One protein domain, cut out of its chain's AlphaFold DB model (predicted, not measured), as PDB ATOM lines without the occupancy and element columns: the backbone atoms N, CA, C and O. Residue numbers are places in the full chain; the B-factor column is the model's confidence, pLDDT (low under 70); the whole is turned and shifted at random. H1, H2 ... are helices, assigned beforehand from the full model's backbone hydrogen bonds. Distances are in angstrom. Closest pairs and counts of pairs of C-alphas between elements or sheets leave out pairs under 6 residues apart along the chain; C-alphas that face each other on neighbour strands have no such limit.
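What this domain is: This is residues 253 to 357 of the 358 residues of an uncharacterized protein of Fusarium oxysporum NRRL 32931 (UniProt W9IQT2). H5, the longest helix, lies alongside the hairpin of H1 and H2 in an up-and-down bundle, each helix running against the one before. H3 and a long loop reach out at one end, and residues 347 to 357 stick out at the other. The 105 printed residues hold six named helices, H1 to H6, and no named strand: all helix. The rod spans 68 by 26 by 17 A, only just extended, close to loose, radius of gyration 19.6 A.

How they stand to each other: H5, residues 318 to 340, touches H2, residues 272 to 282, opposite ways at a shallow 15 degrees; the closest C-alphas, Glu 273 and Asn 335, are 5.2 A apart. H1, residues 253 to 266, touches both. H4, residues 312 to 315, is near H3, residues 288 to 298. H6, residues 344 to 355, is about perpendicular to H5, at 90 degrees. Every O i to N i+4 pair is within hydrogen-bond range except in H4, too short for one.

Where its parts are: H5 measures 32.5 A, from C-alpha 318 (-3.014, -30.593, 45.147) to C-alpha 340 (-31.726, -26.532, 30.529).

The domain as a whole: The printed part has no cut. The link H3 to H4 is long. Residues 301 to 308 and 343 to 345 are under 70 in pLDDT.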
ATOM      1  N   GLN A 253      -4.356 -24.338  38.613       97.56
ATOM      2  CA  GLN A 253      -5.409 -25.008  37.840       97.56
ATOM      3  C   GLN A 253      -6.789 -24.816  38.476       97.56
ATOM      4  O   GLN A 253      -7.745 -24.476  37.780       97.56
ATOM      5  N   PHE A 254      -6.890 -24.962  39.800       97.62
ATOM      6  CA  PHE A 254      -8.127 -24.711  40.536       97.62
ATOM      7  C   PHE A 254      -8.629 -23.273  40.343       97.62
ATOM      8  O   PHE A 254      -9.792 -23.061  39.989       97.62
ATOM      9  N   LYS A 255      -7.744 -22.284  40.498       96.75
ATOM     10  CA  LYS A 255      -8.061 -20.863  40.315       96.75
ATOM     11  C   LYS A 255      -8.539 -20.561  38.896       96.75
ATOM     12  O   LYS A 255      -9.512 -19.830  38.710       96.75
ATOM     13  N   GLN A 256      -7.873 -21.129  37.890       97.25
ATOM     14  CA  GLN A 256      -8.259 -20.970  36.488       97.25
ATOM     15  C   GLN A 256      -9.636 -21.576  36.199       97.25
ATOM     16  O   GLN A 256     -10.460 -20.921  35.558       97.25
ATOM     17  N   GLU A 257      -9.912 -22.786  36.691       96.88
ATOM     18  CA  GLU A 257     -11.209 -23.447  36.512       96.88
ATOM     19  C   GLU A 257     -12.338 -22.694  37.220       96.88
ATOM     20  O   GLU A 257     -13.373 -22.420  36.607       96.88
ATOM     21  N   SER A 258     -12.124 -22.269  38.467       96.62
ATOM     22  CA  SER A 258     -13.083 -21.436  39.195       96.62
ATOM     23  C   SER A 258     -13.418 -20.159  38.410       96.62
ATOM     24  O   SER A 258     -14.591 -19.871  38.156       96.62
ATOM     25  N   LEU A 259     -12.405 -19.427  37.931       96.69
ATOM     26  CA  LEU A 259     -12.612 -18.199  37.162       96.69
ATOM     27  C   LEU A 259     -13.341 -18.457  35.837       96.69
ATOM     28  O   LEU A 259     -14.182 -17.655  35.424       96.69
ATOM     29  N   LYS A 260     -13.026 -19.563  35.158       96.38
ATOM     30  CA  LYS A 260     -13.677 -19.963  33.907       96.38
ATOM     31  C   LYS A 260     -15.166 -20.227  34.121       96.38
ATOM     32  O   LYS A 260     -15.977 -19.715  33.351       96.38
ATOM     33  N   ILE A 261     -15.524 -20.961  35.175       96.06
ATOM     34  CA  ILE A 261     -16.922 -21.221  35.543       96.06
ATOM     35  C   ILE A 261     -17.628 -19.911  35.894       96.06
ATOM     36  O   ILE A 261     -18.700 -19.639  35.359       96.06
ATOM     37  N   GLN A 262     -17.015 -19.062  36.723       95.56
ATOM     38  CA  GLN A 262     -17.588 -17.763  37.089       95.56
ATOM     39  C   GLN A 262     -17.895 -16.920  35.844       95.56
ATOM     40  O   GLN A 262     -19.031 -16.476  35.682       95.56
ATOM     41  N   LYS A 263     -16.924 -16.769  34.930       95.31
ATOM     42  CA  LYS A 263     -17.078 -16.025  33.668       95.31
ATOM     43  C   LYS A 263     -18.175 -16.601  32.777       95.31
ATOM     44  O   LYS A 263     -19.008 -15.844  32.294       95.31
ATOM     45  N   ALA A 264     -18.210 -17.922  32.600       92.56
ATOM     46  CA  ALA A 264     -19.217 -18.590  31.775       92.56
ATOM     47  C   ALA A 264     -20.652 -18.377  32.287       92.56
ATOM     48  O   ALA A 264     -21.605 -18.450  31.516       92.56
ATOM     49  N   LEU A 265     -20.812 -18.105  33.584       93.06
ATOM     50  CA  LEU A 265     -22.108 -17.868  34.204       93.06
ATOM     51  C   LEU A 265     -22.483 -16.380  34.293       93.06
ATOM     52  O   LEU A 265     -23.626 -16.097  34.655       93.06
ATOM     53  N   VAL A 266     -21.592 -15.423  33.994       90.25
ATOM     54  CA  VAL A 266     -21.869 -13.978  34.165       90.25
ATOM     55  C   VAL A 266     -23.126 -13.558  33.406       90.25
ATOM     56  O   VAL A 266     -24.032 -13.001  34.029       90.25
ATOM     57  N   ASP A 267     -23.216 -13.921  32.127       88.38
ATOM     58  CA  ASP A 267     -24.269 -13.461  31.212       88.38
ATOM     59  C   ASP A 267     -25.535 -14.334  31.224       88.38
ATOM     60  O   ASP A 267     -26.513 -14.043  30.535       88.38
ATOM     61  N   LEU A 268     -25.544 -15.414  32.012       87.62
ATOM     62  CA  LEU A 268     -26.702 -16.300  32.106       87.62
ATOM     63  C   LEU A 268     -27.786 -15.739  33.045       87.62
ATOM     64  O   LEU A 268     -27.469 -15.067  34.035       87.62
ATOM     65  N   PRO A 269     -29.074 -16.068  32.805       87.94
ATOM     66  CA  PRO A 269     -30.173 -15.666  33.679       87.94
ATOM     67  C   PRO A 269     -29.937 -16.036  35.151       87.94
ATOM     68  O   PRO A 269     -29.399 -17.096  35.470       87.94
ATOM     69  N   LYS A 270     -30.379 -15.172  36.073       90.69
ATOM     70  CA  LYS A 270     -30.192 -15.333  37.527       90.69
ATOM     71  C   LYS A 270     -31.118 -16.402  38.132       90.69
ATOM     72  O   LYS A 270     -32.015 -16.085  38.913       90.69
ATOM     73  N   THR A 271     -30.885 -17.668  37.806       90.94
ATOM     74  CA  THR A 271     -31.636 -18.810  38.350       90.94
ATOM     75  C   THR A 271     -31.092 -19.283  39.705       90.94
ATOM     76  O   THR A 271     -30.033 -18.834  40.157       90.94
ATOM     77  N   ALA A 272     -31.828 -20.169  40.385       92.56
ATOM     78  CA  ALA A 272     -31.366 -20.795  41.626       92.56
ATOM     79  C   ALA A 272     -30.170 -21.724  41.367       92.56
ATOM     80  O   ALA A 272     -29.179 -21.664  42.090       92.56
ATOM     81  N   GLU A 273     -30.224 -22.482  40.275       93.38
ATOM     82  CA  GLU A 273     -29.182 -23.385  39.781       93.38
ATOM     83  C   GLU A 273     -27.874 -22.621  39.547       93.38
ATOM     84  O   GLU A 273     -26.818 -23.004  40.047       93.38
ATOM     85  N   ARG A 274     -27.945 -21.468  38.865       93.56
ATOM     86  CA  ARG A 274     -26.788 -20.590  38.649       93.56
ATOM     87  C   ARG A 274     -26.183 -20.118  39.970       93.56
ATOM     88  O   ARG A 274     -24.962 -20.078  40.095       93.56
ATOM     89  N   ARG A 275     -27.017 -19.731  40.947       93.88
ATOM     90  CA  ARG A 275     -26.531 -19.294  42.267       93.88
ATOM     91  C   ARG A 275     -25.792 -20.414  42.992       93.88
ATOM     92  O   ARG A 275     -24.735 -20.135  43.541       93.88
ATOM     93  N   GLN A 276     -26.299 -21.645  42.949       93.81
ATOM     94  CA  GLN A 276     -25.648 -22.799  43.579       93.81
ATOM     95  C   GLN A 276     -24.267 -23.075  42.974       93.81
ATOM     96  O   GLN A 276     -23.297 -23.222  43.708       93.81
ATOM     97  N   VAL A 277     -24.138 -23.055  41.641       95.00
ATOM     98  CA  VAL A 277     -22.826 -23.245  40.990       95.00
ATOM     99  C   VAL A 277     -21.860 -22.109  41.334       95.00
ATOM    100  O   VAL A 277     -20.694 -22.358  41.635       95.00
ATOM    101  N   LEU A 278     -22.336 -20.858  41.335       95.06
ATOM    102  CA  LEU A 278     -21.509 -19.707  41.696       95.06
ATOM    103  C   LEU A 278     -21.062 -19.737  43.160       95.06
ATOM    104  O   LEU A 278     -19.923 -19.381  43.430       95.06
ATOM    105  N   GLN A 279     -21.914 -20.166  44.096       93.25
ATOM    106  CA  GLN A 279     -21.538 -20.304  45.508       93.25
ATOM    107  C   GLN A 279     -20.325 -21.221  45.673       93.25
ATOM    108  O   GLN A 279     -19.371 -20.856  46.356       93.25
ATOM    109  N   VAL A 280     -20.326 -22.366  44.989       92.88
ATOM    110  CA  VAL A 280     -19.204 -23.306  45.025       92.88
ATOM    111  C   VAL A 280     -17.967 -22.717  44.343       92.88
ATOM    112  O   VAL A 280     -16.878 -22.752  44.911       92.88
ATOM    113  N   ALA A 281     -18.122 -22.124  43.154       94.06
ATOM    114  CA  ALA A 281     -16.997 -21.563  42.407       94.06
ATOM    115  C   ALA A 281     -16.323 -20.386  43.133       94.06
ATOM    116  O   ALA A 281     -15.107 -20.236  43.060       94.06
ATOM    117  N   MET A 282     -17.091 -19.566  43.853       93.56
ATOM    118  CA  MET A 282     -16.590 -18.380  44.556       93.56
ATOM    119  C   MET A 282     -16.118 -18.664  45.987       93.56
ATOM    120  O   MET A 282     -15.543 -17.771  46.605       93.56
ATOM    121  N   ARG A 283     -16.336 -19.876  46.518       90.00
ATOM    122  CA  ARG A 283     -16.047 -20.225  47.921       90.00
ATOM    123  C   ARG A 283     -14.615 -19.899  48.350       90.00
ATOM    124  O   ARG A 283     -14.406 -19.473  49.474       90.00
ATOM    125  N   TRP A 284     -13.658 -20.081  47.443       92.56
ATOM    126  CA  TRP A 284     -12.232 -19.821  47.671       92.56
ATOM    127  C   TRP A 284     -11.721 -18.593  46.898       92.56
ATOM    128  O   TRP A 284     -10.538 -18.508  46.578       92.56
ATOM    129  N   ASN A 285     -12.598 -17.637  46.556       92.38
ATOM    130  CA  ASN A 285     -12.152 -16.331  46.041       92.38
ATOM    131  C   ASN A 285     -11.332 -15.573  47.096       92.38
ATOM    132  O   ASN A 285     -10.435 -14.805  46.753       92.38
ATOM    133  N   HIS A 286     -11.639 -15.832  48.365       91.06
ATOM    134  CA  HIS A 286     -10.853 -15.450  49.524       91.06
ATOM    135  C   HIS A 286     -10.295 -16.711  50.189       91.06
ATOM    136  O   HIS A 286     -10.804 -17.807  49.946       91.06
ATOM    137  N   ASP A 287      -9.239 -16.571  50.989       90.44
ATOM    138  CA  ASP A 287      -8.705 -17.691  51.760       90.44
ATOM    139  C   ASP A 287      -9.338 -17.702  53.162       90.44
ATOM    140  O   ASP A 287      -8.895 -16.944  54.029       90.44
ATOM    141  N   PRO A 288     -10.341 -18.564  53.419       88.50
ATOM    142  CA  PRO A 288     -11.017 -18.609  54.709       88.50
ATOM    143  C   PRO A 288     -10.091 -19.074  55.841       88.50
ATOM    144  O   PRO A 288     -10.322 -18.712  56.995       88.50
ATOM    145  N   ILE A 289      -9.037 -19.846  55.543       86.81
ATOM    146  CA  ILE A 289      -8.043 -20.264  56.541       86.81
ATOM    147  C   ILE A 289      -7.234 -19.042  56.968       86.81
ATOM    148  O   ILE A 289      -7.078 -18.779  58.159       86.81
ATOM    149  N   TYR A 290      -6.753 -18.274  55.993       85.88
ATOM    150  CA  TYR A 290      -6.003 -17.050  56.243       85.88
ATOM    151  C   TYR A 290      -6.833 -16.004  56.997       85.88
ATOM    152  O   TYR A 290      -6.366 -15.479  58.003       85.88
ATOM    153  N   GLU A 291      -8.074 -15.752  56.576       86.94
ATOM    154  CA  GLU A 291      -8.984 -14.807  57.241       86.94
ATOM    155  C   GLU A 291      -9.312 -15.229  58.680       86.94
ATOM    156  O   GLU A 291      -9.334 -14.398  59.593       86.94
ATOM    157  N   THR A 292      -9.512 -16.531  58.910       82.62
ATOM    158  CA  THR A 292      -9.728 -17.074  60.258       82.62
ATOM    159  C   THR A 292      -8.486 -16.889  61.126       82.62
ATOM    160  O   THR A 292      -8.602 -16.441  62.266       82.62
ATOM    161  N   ASN A 293      -7.298 -17.178  60.590       79.62
ATOM    162  CA  ASN A 293      -6.034 -16.994  61.304       79.62
ATOM    163  C   ASN A 293      -5.799 -15.519  61.652       79.62
ATOM    164  O   ASN A 293      -5.512 -15.216  62.807       79.62
ATOM    165  N   GLN A 294      -5.990 -14.601  60.698       80.88
ATOM    166  CA  GLN A 294      -5.913 -13.158  60.950       80.88
ATOM    167  C   GLN A 294      -6.867 -12.731  62.066       80.88
ATOM    168  O   GLN A 294      -6.448 -12.079  63.019       80.88
ATOM    169  N   SER A 295      -8.124 -13.175  62.004       81.62
ATOM    170  CA  SER A 295      -9.115 -12.861  63.033       81.62
ATOM    171  C   SER A 295      -8.675 -13.370  64.411       81.62
ATOM    172  O   SER A 295      -8.784 -12.646  65.395       81.62
ATOM    173  N   MET A 296      -8.126 -14.590  64.500       78.06
ATOM    174  CA  MET A 296      -7.593 -15.150  65.752       78.06
ATOM    175  C   MET A 296      -6.368 -14.386  66.279       78.06
ATOM    176  O   MET A 296      -6.202 -14.276  67.495       78.06
ATOM    177  N   MET A 297      -5.523 -13.850  65.394       78.06
ATOM    178  CA  MET A 297      -4.378 -13.008  65.762       78.06
ATOM    179  C   MET A 297      -4.841 -11.657  66.325       78.06
ATOM    180  O   MET A 297      -4.308 -11.207  67.338       78.06
ATOM    181  N   GLU A 298      -5.869 -11.045  65.730       82.38
ATOM    182  CA  GLU A 298      -6.453  -9.776  66.193       82.38
ATOM    183  C   GLU A 298      -7.044  -9.879  67.605       82.38
ATOM    184  O   GLU A 298      -6.867  -8.971  68.416       82.38
ATOM    185  N   VAL A 299      -7.697 -11.000  67.940       81.38
ATOM    186  CA  VAL A 299      -8.215 -11.248  69.302       81.38
ATOM    187  C   VAL A 299      -7.175 -11.836  70.267       81.38
ATOM    188  O   VAL A 299      -7.516 -12.186  71.396       81.38
ATOM    189  N   GLY A 300      -5.907 -11.945  69.856       74.50
ATOM    190  CA  GLY A 300      -4.805 -12.425  70.698       74.50
ATOM    191  C   GLY A 300      -4.843 -13.924  71.023       74.50
ATOM    192  O   GLY A 300      -4.143 -14.369  71.930       74.50
ATOM    193  N   ALA A 301      -5.647 -14.706  70.297       68.19
ATOM    194  CA  ALA A 301      -5.768 -16.157  70.463       68.19
ATOM    195  C   ALA A 301      -4.695 -16.946  69.683       68.19
ATOM    196  O   ALA A 301      -4.539 -18.146  69.899       68.19
ATOM    197  N   MET A 302      -3.955 -16.282  68.790       67.75
ATOM    198  CA  MET A 302      -2.874 -16.850  67.982       67.75
ATOM    199  C   MET A 302      -1.688 -15.874  67.911       67.75
ATOM    200  O   MET A 302      -1.873 -14.657  67.885       67.75
ATOM    201  N   ALA A 303      -0.459 -16.399  67.883       64.31
ATOM    202  CA  ALA A 303       0.751 -15.585  67.753       64.31
ATOM    203  C   ALA A 303       0.860 -14.943  66.360       64.31
ATOM    204  O   ALA A 303       0.464 -15.541  65.359       64.31
ATOM    205  N   HIS A 304       1.437 -13.738  66.292       57.94
ATOM    206  CA  HIS A 304       1.714 -13.097  65.010       57.94
ATOM    207  C   HIS A 304       2.824 -13.847  64.255       57.94
ATOM    208  O   HIS A 304       3.869 -14.143  64.828       57.94
ATOM    209  N   SER A 305       2.589 -14.151  62.976       60.66
ATOM    210  CA  SER A 305       3.561 -14.760  62.067       60.66
ATOM    211  C   SER A 305       3.572 -13.974  60.763       60.66
ATOM    212  O   SER A 305       2.554 -13.914  60.070       60.66
ATOM    213  N   ASP A 306       4.723 -13.389  60.437       57.84
ATOM    214  CA  ASP A 306       4.938 -12.628  59.200       57.84
ATOM    215  C   ASP A 306       4.982 -13.534  57.952       57.84
ATOM    216  O   ASP A 306       4.818 -13.056  56.831       57.84
ATOM    217  N   ASP A 307       5.150 -14.848  58.140       62.03
ATOM    218  CA  ASP A 307       5.288 -15.841  57.066       62.03
ATOM    219  C   ASP A 307       3.951 -16.485  56.640       62.03
ATOM    220  O   ASP A 307       3.931 -17.376  55.788       62.03
ATOM    221  N   ASN A 308       2.814 -16.055  57.203       65.69
ATOM    222  CA  ASN A 308       1.507 -16.622  56.862       65.69
ATOM    223  C   ASN A 308       1.040 -16.093  55.494       65.69
ATOM    224  O   ASN A 308       0.474 -15.003  55.388       65.69
ATOM    225  N   ALA A 309       1.315 -16.834  54.423       78.94
ATOM    226  CA  ALA A 309       0.911 -16.453  53.076       78.94
ATOM    227  C   ALA A 309      -0.513 -16.940  52.767       78.94
ATOM    228  O   ALA A 309      -0.861 -18.097  53.012       78.94
ATOM    229  N   ALA A 310      -1.327 -16.083  52.146       85.94
ATOM    230  CA  ALA A 310      -2.649 -16.485  51.678       85.94
ATOM    231  C   ALA A 310      -2.565 -17.660  50.683       85.94
ATOM    232  O   ALA A 310      -1.679 -17.739  49.827       85.94
ATOM    233  N   PHE A 311      -3.538 -18.558  50.782       89.38
ATOM    234  CA  PHE A 311      -3.730 -19.786  50.017       89.38
ATOM    235  C   PHE A 311      -2.628 -20.839  50.183       89.38
ATOM    236  O   PHE A 311      -2.547 -21.762  49.369       89.38
ATOM    237  N   GLN A 312      -1.792 -20.760  51.223       88.12
ATOM    238  CA  GLN A 312      -0.696 -21.712  51.443       88.12
ATOM    239  C   GLN A 312      -1.174 -23.168  51.509       88.12
ATOM    240  O   GLN A 312      -0.569 -24.030  50.869       88.12
ATOM    241  N   PHE A 313      -2.295 -23.429  52.192       90.00
ATOM    242  CA  PHE A 313      -2.896 -24.763  52.256       90.00
ATOM    243  C   PHE A 313      -3.236 -25.303  50.861       90.00
ATOM    244  O   PHE A 313      -2.805 -26.396  50.504       90.00
ATOM    245  N   LEU A 314      -3.939 -24.527  50.025       93.06
ATOM    246  CA  LEU A 314      -4.275 -24.963  48.664       93.06
ATOM    247  C   LEU A 314      -3.026 -25.128  47.790       93.06
ATOM    248  O   LEU A 314      -2.919 -26.099  47.043       93.06
ATOM    249  N   ARG A 315      -2.046 -24.221  47.905       92.62
ATOM    250  CA  ARG A 315      -0.781 -24.297  47.155       92.62
ATOM    251  C   ARG A 315       0.002 -25.578  47.439       92.62
ATOM    252  O   ARG A 315       0.749 -26.022  46.574       92.62
ATOM    253  N   ARG A 316      -0.170 -26.168  48.621       90.62
ATOM    254  CA  ARG A 316       0.526 -27.386  49.054       90.62
ATOM    255  C   ARG A 316      -0.388 -28.593  49.209       90.62
ATOM    256  O   ARG A 316       0.065 -29.639  49.663       90.62
ATOM    257  N   ASN A 317      -1.647 -28.476  48.803       94.19
ATOM    258  CA  ASN A 317      -2.603 -29.570  48.825       94.19
ATOM    259  C   ASN A 317      -3.248 -29.753  47.440       94.19
ATOM    260  O   ASN A 317      -4.395 -29.352  47.207       94.19
ATOM    261  N   PRO A 318      -2.507 -30.357  46.492       96.38
ATOM    262  CA  PRO A 318      -3.014 -30.593  45.147       96.38
ATOM    263  C   PRO A 318      -4.165 -31.610  45.126       96.38
ATOM    264  O   PRO A 318      -5.029 -31.496  44.259       96.38
ATOM    265  N   ILE A 319      -4.222 -32.554  46.078       97.56
ATOM    266  CA  ILE A 319      -5.353 -33.487  46.221       97.56
ATOM    267  C   ILE A 319      -6.636 -32.681  46.444       97.56
ATOM    268  O   ILE A 319      -7.563 -32.755  45.637       97.56
ATOM    269  N   TYR A 320      -6.660 -31.827  47.469       96.56
ATOM    270  CA  TYR A 320      -7.847 -31.036  47.784       96.56
ATOM    271  C   TYR A 320      -8.222 -30.064  46.656       96.56
ATOM    272  O   TYR A 320      -9.398 -29.929  46.319       96.56
ATOM    273  N   CYS A 321      -7.236 -29.452  45.985       97.56
ATOM    274  CA  CYS A 321      -7.488 -28.649  44.782       97.56
ATOM    275  C   CYS A 321      -8.210 -29.450  43.688       97.56
ATOM    276  O   CYS A 321      -9.163 -28.954  43.087       97.56
ATOM    277  N   GLY A 322      -7.787 -30.688  43.429       98.06
ATOM    278  CA  GLY A 322      -8.444 -31.556  42.455       98.06
ATOM    279  C   GLY A 322      -9.864 -31.947  42.855       98.06
ATOM    280  O   GLY A 322     -10.756 -31.913  42.007       98.06
ATOM    281  N   LEU A 323     -10.101 -32.233  44.138       98.06
ATOM    282  CA  LEU A 323     -11.443 -32.511  44.658       98.06
ATOM    283  C   LEU A 323     -12.371 -31.294  44.520       98.06
ATOM    284  O   LEU A 323     -13.512 -31.437  44.080       98.06
ATOM    285  N   LEU A 324     -11.874 -30.082  44.787       96.94
ATOM    286  CA  LEU A 324     -12.616 -28.842  44.551       96.94
ATOM    287  C   LEU A 324     -12.963 -28.654  43.067       96.94
ATOM    288  O   LEU A 324     -14.099 -28.301  42.745       96.94
ATOM    289  N   ILE A 325     -12.019 -28.908  42.150       97.81
ATOM    290  CA  ILE A 325     -12.281 -28.854  40.701       97.81
ATOM    291  C   ILE A 325     -13.354 -29.873  40.315       97.81
ATOM    292  O   ILE A 325     -14.288 -29.522  39.591       97.81
ATOM    293  N   HIS A 326     -13.238 -31.116  40.792       97.62
ATOM    294  CA  HIS A 326     -14.228 -32.159  40.533       97.62
ATOM    295  C   HIS A 326     -15.618 -31.710  40.993       97.62
ATOM    296  O   HIS A 326     -16.558 -31.709  40.201       97.62
ATOM    297  N   HIS A 327     -15.731 -31.253  42.238       96.56
ATOM    298  CA  HIS A 327     -16.990 -30.810  42.820       96.56
ATOM    299  C   HIS A 327     -17.601 -29.622  42.054       96.56
ATOM    300  O   HIS A 327     -18.781 -29.662  41.703       96.56
ATOM    301  N   MET A 328     -16.804 -28.609  41.689       95.75
ATOM    302  CA  MET A 328     -17.262 -27.490  40.851       95.75
ATOM    303  C   MET A 328     -17.800 -27.958  39.493       95.75
ATOM    304  O   MET A 328     -18.868 -27.512  39.065       95.75
ATOM    305  N   ARG A 329     -17.081 -28.857  38.808       95.94
ATOM    306  CA  ARG A 329     -17.500 -29.410  37.511       95.94
ATOM    307  C   ARG A 329     -18.793 -30.216  37.656       95.94
ATOM    308  O   ARG A 329     -19.730 -29.994  36.892       95.94
ATOM    309  N   SER A 330     -18.884 -31.086  38.659       95.56
ATOM    310  CA  SER A 330     -20.083 -31.882  38.950       95.56
ATOM    311  C   SER A 330     -21.294 -30.995  39.244       95.56
ATOM    312  O   SER A 330     -22.366 -31.203  38.672       95.56
ATOM    313  N   MET A 331     -21.115 -29.938  40.041       95.06
ATOM    314  CA  MET A 331     -22.168 -28.966  40.333       95.06
ATOM    315  C   MET A 331     -22.605 -28.195  39.093       95.06
ATOM    316  O   MET A 331     -23.809 -28.036  38.886       95.06
ATOM    317  N   LEU A 332     -21.666 -27.756  38.249       94.75
ATOM    318  CA  LEU A 332     -21.974 -27.106  36.975       94.75
ATOM    319  C   LEU A 332     -22.793 -28.025  36.064       94.75
ATOM    320  O   LEU A 332     -23.812 -27.595  35.529       94.75
ATOM    321  N   HIS A 333     -22.378 -29.282  35.898       93.25
ATOM    322  CA  HIS A 333     -23.073 -30.235  35.034       93.25
ATOM    323  C   HIS A 333     -24.471 -30.567  35.555       93.25
ATOM    324  O   HIS A 333     -25.447 -30.456  34.812       93.25
ATOM    325  N   PHE A 334     -24.589 -30.914  36.835       93.00
ATOM    326  CA  PHE A 334     -25.862 -31.277  37.450       93.00
ATOM    327  C   PHE A 334     -26.882 -30.132  37.387       93.00
ATOM    328  O   PHE A 334     -28.023 -30.322  36.958       93.00
ATOM    329  N   ASN A 335     -26.464 -28.919  37.756       92.75
ATOM    330  CA  ASN A 335     -27.334 -27.745  37.738       92.75
ATOM    331  C   ASN A 335     -27.577 -27.206  36.326       92.75
ATOM    332  O   ASN A 335     -28.667 -26.715  36.041       92.75
ATOM    333  N   GLY A 336     -26.607 -27.342  35.423       89.00
ATOM    334  CA  GLY A 336     -26.760 -26.993  34.013       89.00
ATOM    335  C   GLY A 336     -27.851 -27.819  33.336       89.00
ATOM    336  O   GLY A 336     -28.706 -27.259  32.652       89.00
ATOM    337  N   VAL A 337     -27.892 -29.133  33.593       86.94
ATOM    338  CA  VAL A 337     -28.961 -30.012  33.090       86.94
ATOM    339  C   VAL A 337     -30.321 -29.589  33.646       86.94
ATOM    340  O   VAL A 337     -31.272 -29.446  32.877       86.94
ATOM    341  N   LYS A 338     -30.422 -29.321  34.954       86.62
ATOM    342  CA  LYS A 338     -31.670 -28.844  35.575       86.62
ATOM    343  C   LYS A 338     -32.155 -27.522  34.987       86.62
ATOM    344  O   LYS A 338     -33.341 -27.387  34.708       86.62
ATOM    345  N   ALA A 339     -31.250 -26.574  34.759       85.31
ATOM    346  CA  ALA A 339     -31.584 -25.281  34.172       85.31
ATOM    347  C   ALA A 339     -32.010 -25.396  32.698       85.31
ATOM    348  O   ALA A 339     -32.876 -24.648  32.246       85.31
ATOM    349  N   ALA A 340     -31.424 -26.331  31.945       82.62
ATOM    350  CA  ALA A 340     -31.726 -26.532  30.529       82.62
ATOM    351  C   ALA A 340     -32.976 -27.396  30.281       82.62
ATOM    352  O   ALA A 340     -33.604 -27.250  29.232       82.62
ATOM    353  N   ALA A 341     -33.364 -28.264  31.222       78.81
ATOM    354  CA  ALA A 341     -34.476 -29.207  31.070       78.81
ATOM    355  C   ALA A 341     -35.846 -28.562  30.753       78.81
ATOM    356  O   ALA A 341     -36.563 -29.106  29.914       78.81
ATOM    357  N   PRO A 342     -36.227 -27.401  31.327       75.50
ATOM    358  CA  PRO A 342     -37.465 -26.714  30.950       75.50
ATOM    359  C   PRO A 342     -37.430 -26.121  29.536       75.50
ATOM    360  O   PRO A 342     -38.475 -25.788  28.973       75.50
ATOM    361  N   SER A 343     -36.240 -25.950  28.949       69.38
ATOM    362  CA  SER A 343     -36.116 -25.410  27.602       69.38
ATOM    363  C   SER A 343     -36.495 -26.479  26.575       69.38
ATOM    364  O   SER A 343     -35.936 -27.576  26.540       69.38
ATOM    365  N   ARG A 344     -37.405 -26.140  25.653       64.69
ATOM    366  CA  ARG A 344     -37.692 -26.989  24.481       64.69
ATOM    367  C   ARG A 344     -36.445 -27.238  23.619       64.69
ATOM    368  O   ARG A 344     -36.449 -28.186  22.844       64.69
ATOM    369  N   GLY A 345     -35.393 -26.432  23.794       68.81
ATOM    370  CA  GLY A 345     -34.118 -26.535  23.089       68.81
ATOM    371  C   GLY A 345     -33.432 -27.890  23.252       68.81
ATOM    372  O   GLY A 345     -32.961 -28.451  22.268       68.81
ATOM    373  N   LEU A 346     -33.414 -28.474  24.457       70.75
ATOM    374  CA  LEU A 346     -32.771 -29.781  24.657       70.75
ATOM    375  C   LEU A 346     -33.518 -30.893  23.897       70.75
ATOM    376  O   LEU A 346     -32.906 -31.738  23.242       70.75
ATOM    377  N   MET A 347     -34.854 -30.839  23.931       71.69
ATOM    378  CA  MET A 347     -35.731 -31.768  23.220       71.69
ATOM    379  C   MET A 347     -35.570 -31.634  21.699       71.69
ATOM    380  O   MET A 347     -35.357 -32.636  21.022       71.69
ATOM    381  N   THR A 348     -35.602 -30.410  21.161       72.06
ATOM    382  CA  THR A 348     -35.462 -30.170  19.716       72.06
ATOM    383  C   THR A 348     -34.079 -30.552  19.202       72.06
ATOM    384  O   THR A 348     -33.975 -31.119  18.120       72.06
ATOM    385  N   THR A 349     -33.016 -30.315  19.977       77.75
ATOM    386  CA  THR A 349     -31.651 -30.715  19.590       77.75
ATOM    387  C   THR A 349     -31.499 -32.238  19.586       77.75
ATOM    388  O   THR A 349     -30.891 -32.794  18.677       77.75
ATOM    389  N   THR A 350     -32.112 -32.929  20.554       79.06
ATOM    390  CA  THR A 350     -32.125 -34.402  20.607       79.06
ATOM    391  C   THR A 350     -32.905 -34.998  19.433       79.06
ATOM    392  O   THR A 350     -32.429 -35.927  18.784       79.06
ATOM    393  N   GLN A 351     -34.074 -34.434  19.119       82.44
ATOM    394  CA  GLN A 351     -34.886 -34.835  17.966       82.44
ATOM    395  C   GLN A 351     -34.151 -34.592  16.642       82.44
ATOM    396  O   GLN A 351     -34.159 -35.459  15.774       82.44
ATOM    397  N   LEU A 352     -33.461 -33.456  16.503       83.56
ATOM    398  CA  LEU A 352     -32.651 -33.148  15.325       83.56
ATOM    399  C   LEU A 352     -31.468 -34.114  15.179       83.56
ATOM    400  O   LEU A 352     -31.221 -34.611  14.086       83.56
ATOM    401  N   TYR A 353     -30.768 -34.425  16.273       87.25
ATOM    402  CA  TYR A 353     -29.689 -35.415  16.270       87.25
ATOM    403  C   TYR A 353     -30.182 -36.800  15.830       87.25
ATOM    404  O   TYR A 353     -29.522 -37.458  15.033       87.25
ATOM    405  N   GLN A 354     -31.350 -37.234  16.315       85.69
ATOM    406  CA  GLN A 354     -31.963 -38.497  15.896       85.69
ATOM    407  C   GLN A 354     -32.376 -38.477  14.420       85.69
ATOM    408  O   GLN A 354     -32.134 -39.456  13.720       85.69
ATOM    409  N   ALA A 355     -32.942 -37.367  13.940       88.38
ATOM    410  CA  ALA A 355     -33.344 -37.200  12.544       88.38
ATOM    411  C   ALA A 355     -32.155 -37.177  11.568       88.38
ATOM    412  O   ALA A 355     -32.289 -37.659  10.455       88.38
ATOM    413  N   LEU A 356     -30.993 -36.657  11.980       87.00
ATOM    414  CA  LEU A 356     -29.761 -36.635  11.173       87.00
ATOM    415  C   LEU A 356     -28.986 -37.964  11.178       87.00
ATOM    416  O   LEU A 356     -27.982 -38.092  10.482       87.00
ATOM    417  N   ARG A 357     -29.400 -38.926  12.009       80.56
ATOM    418  CA  ARG A 357     -28.780 -40.256  12.114       80.56
ATOM    419  C   ARG A 357     -29.510 -41.326  11.295       80.56
ATOM    420  O   ARG A 357     -29.005 -42.446  11.219       80.56
TER     421      ARG A 357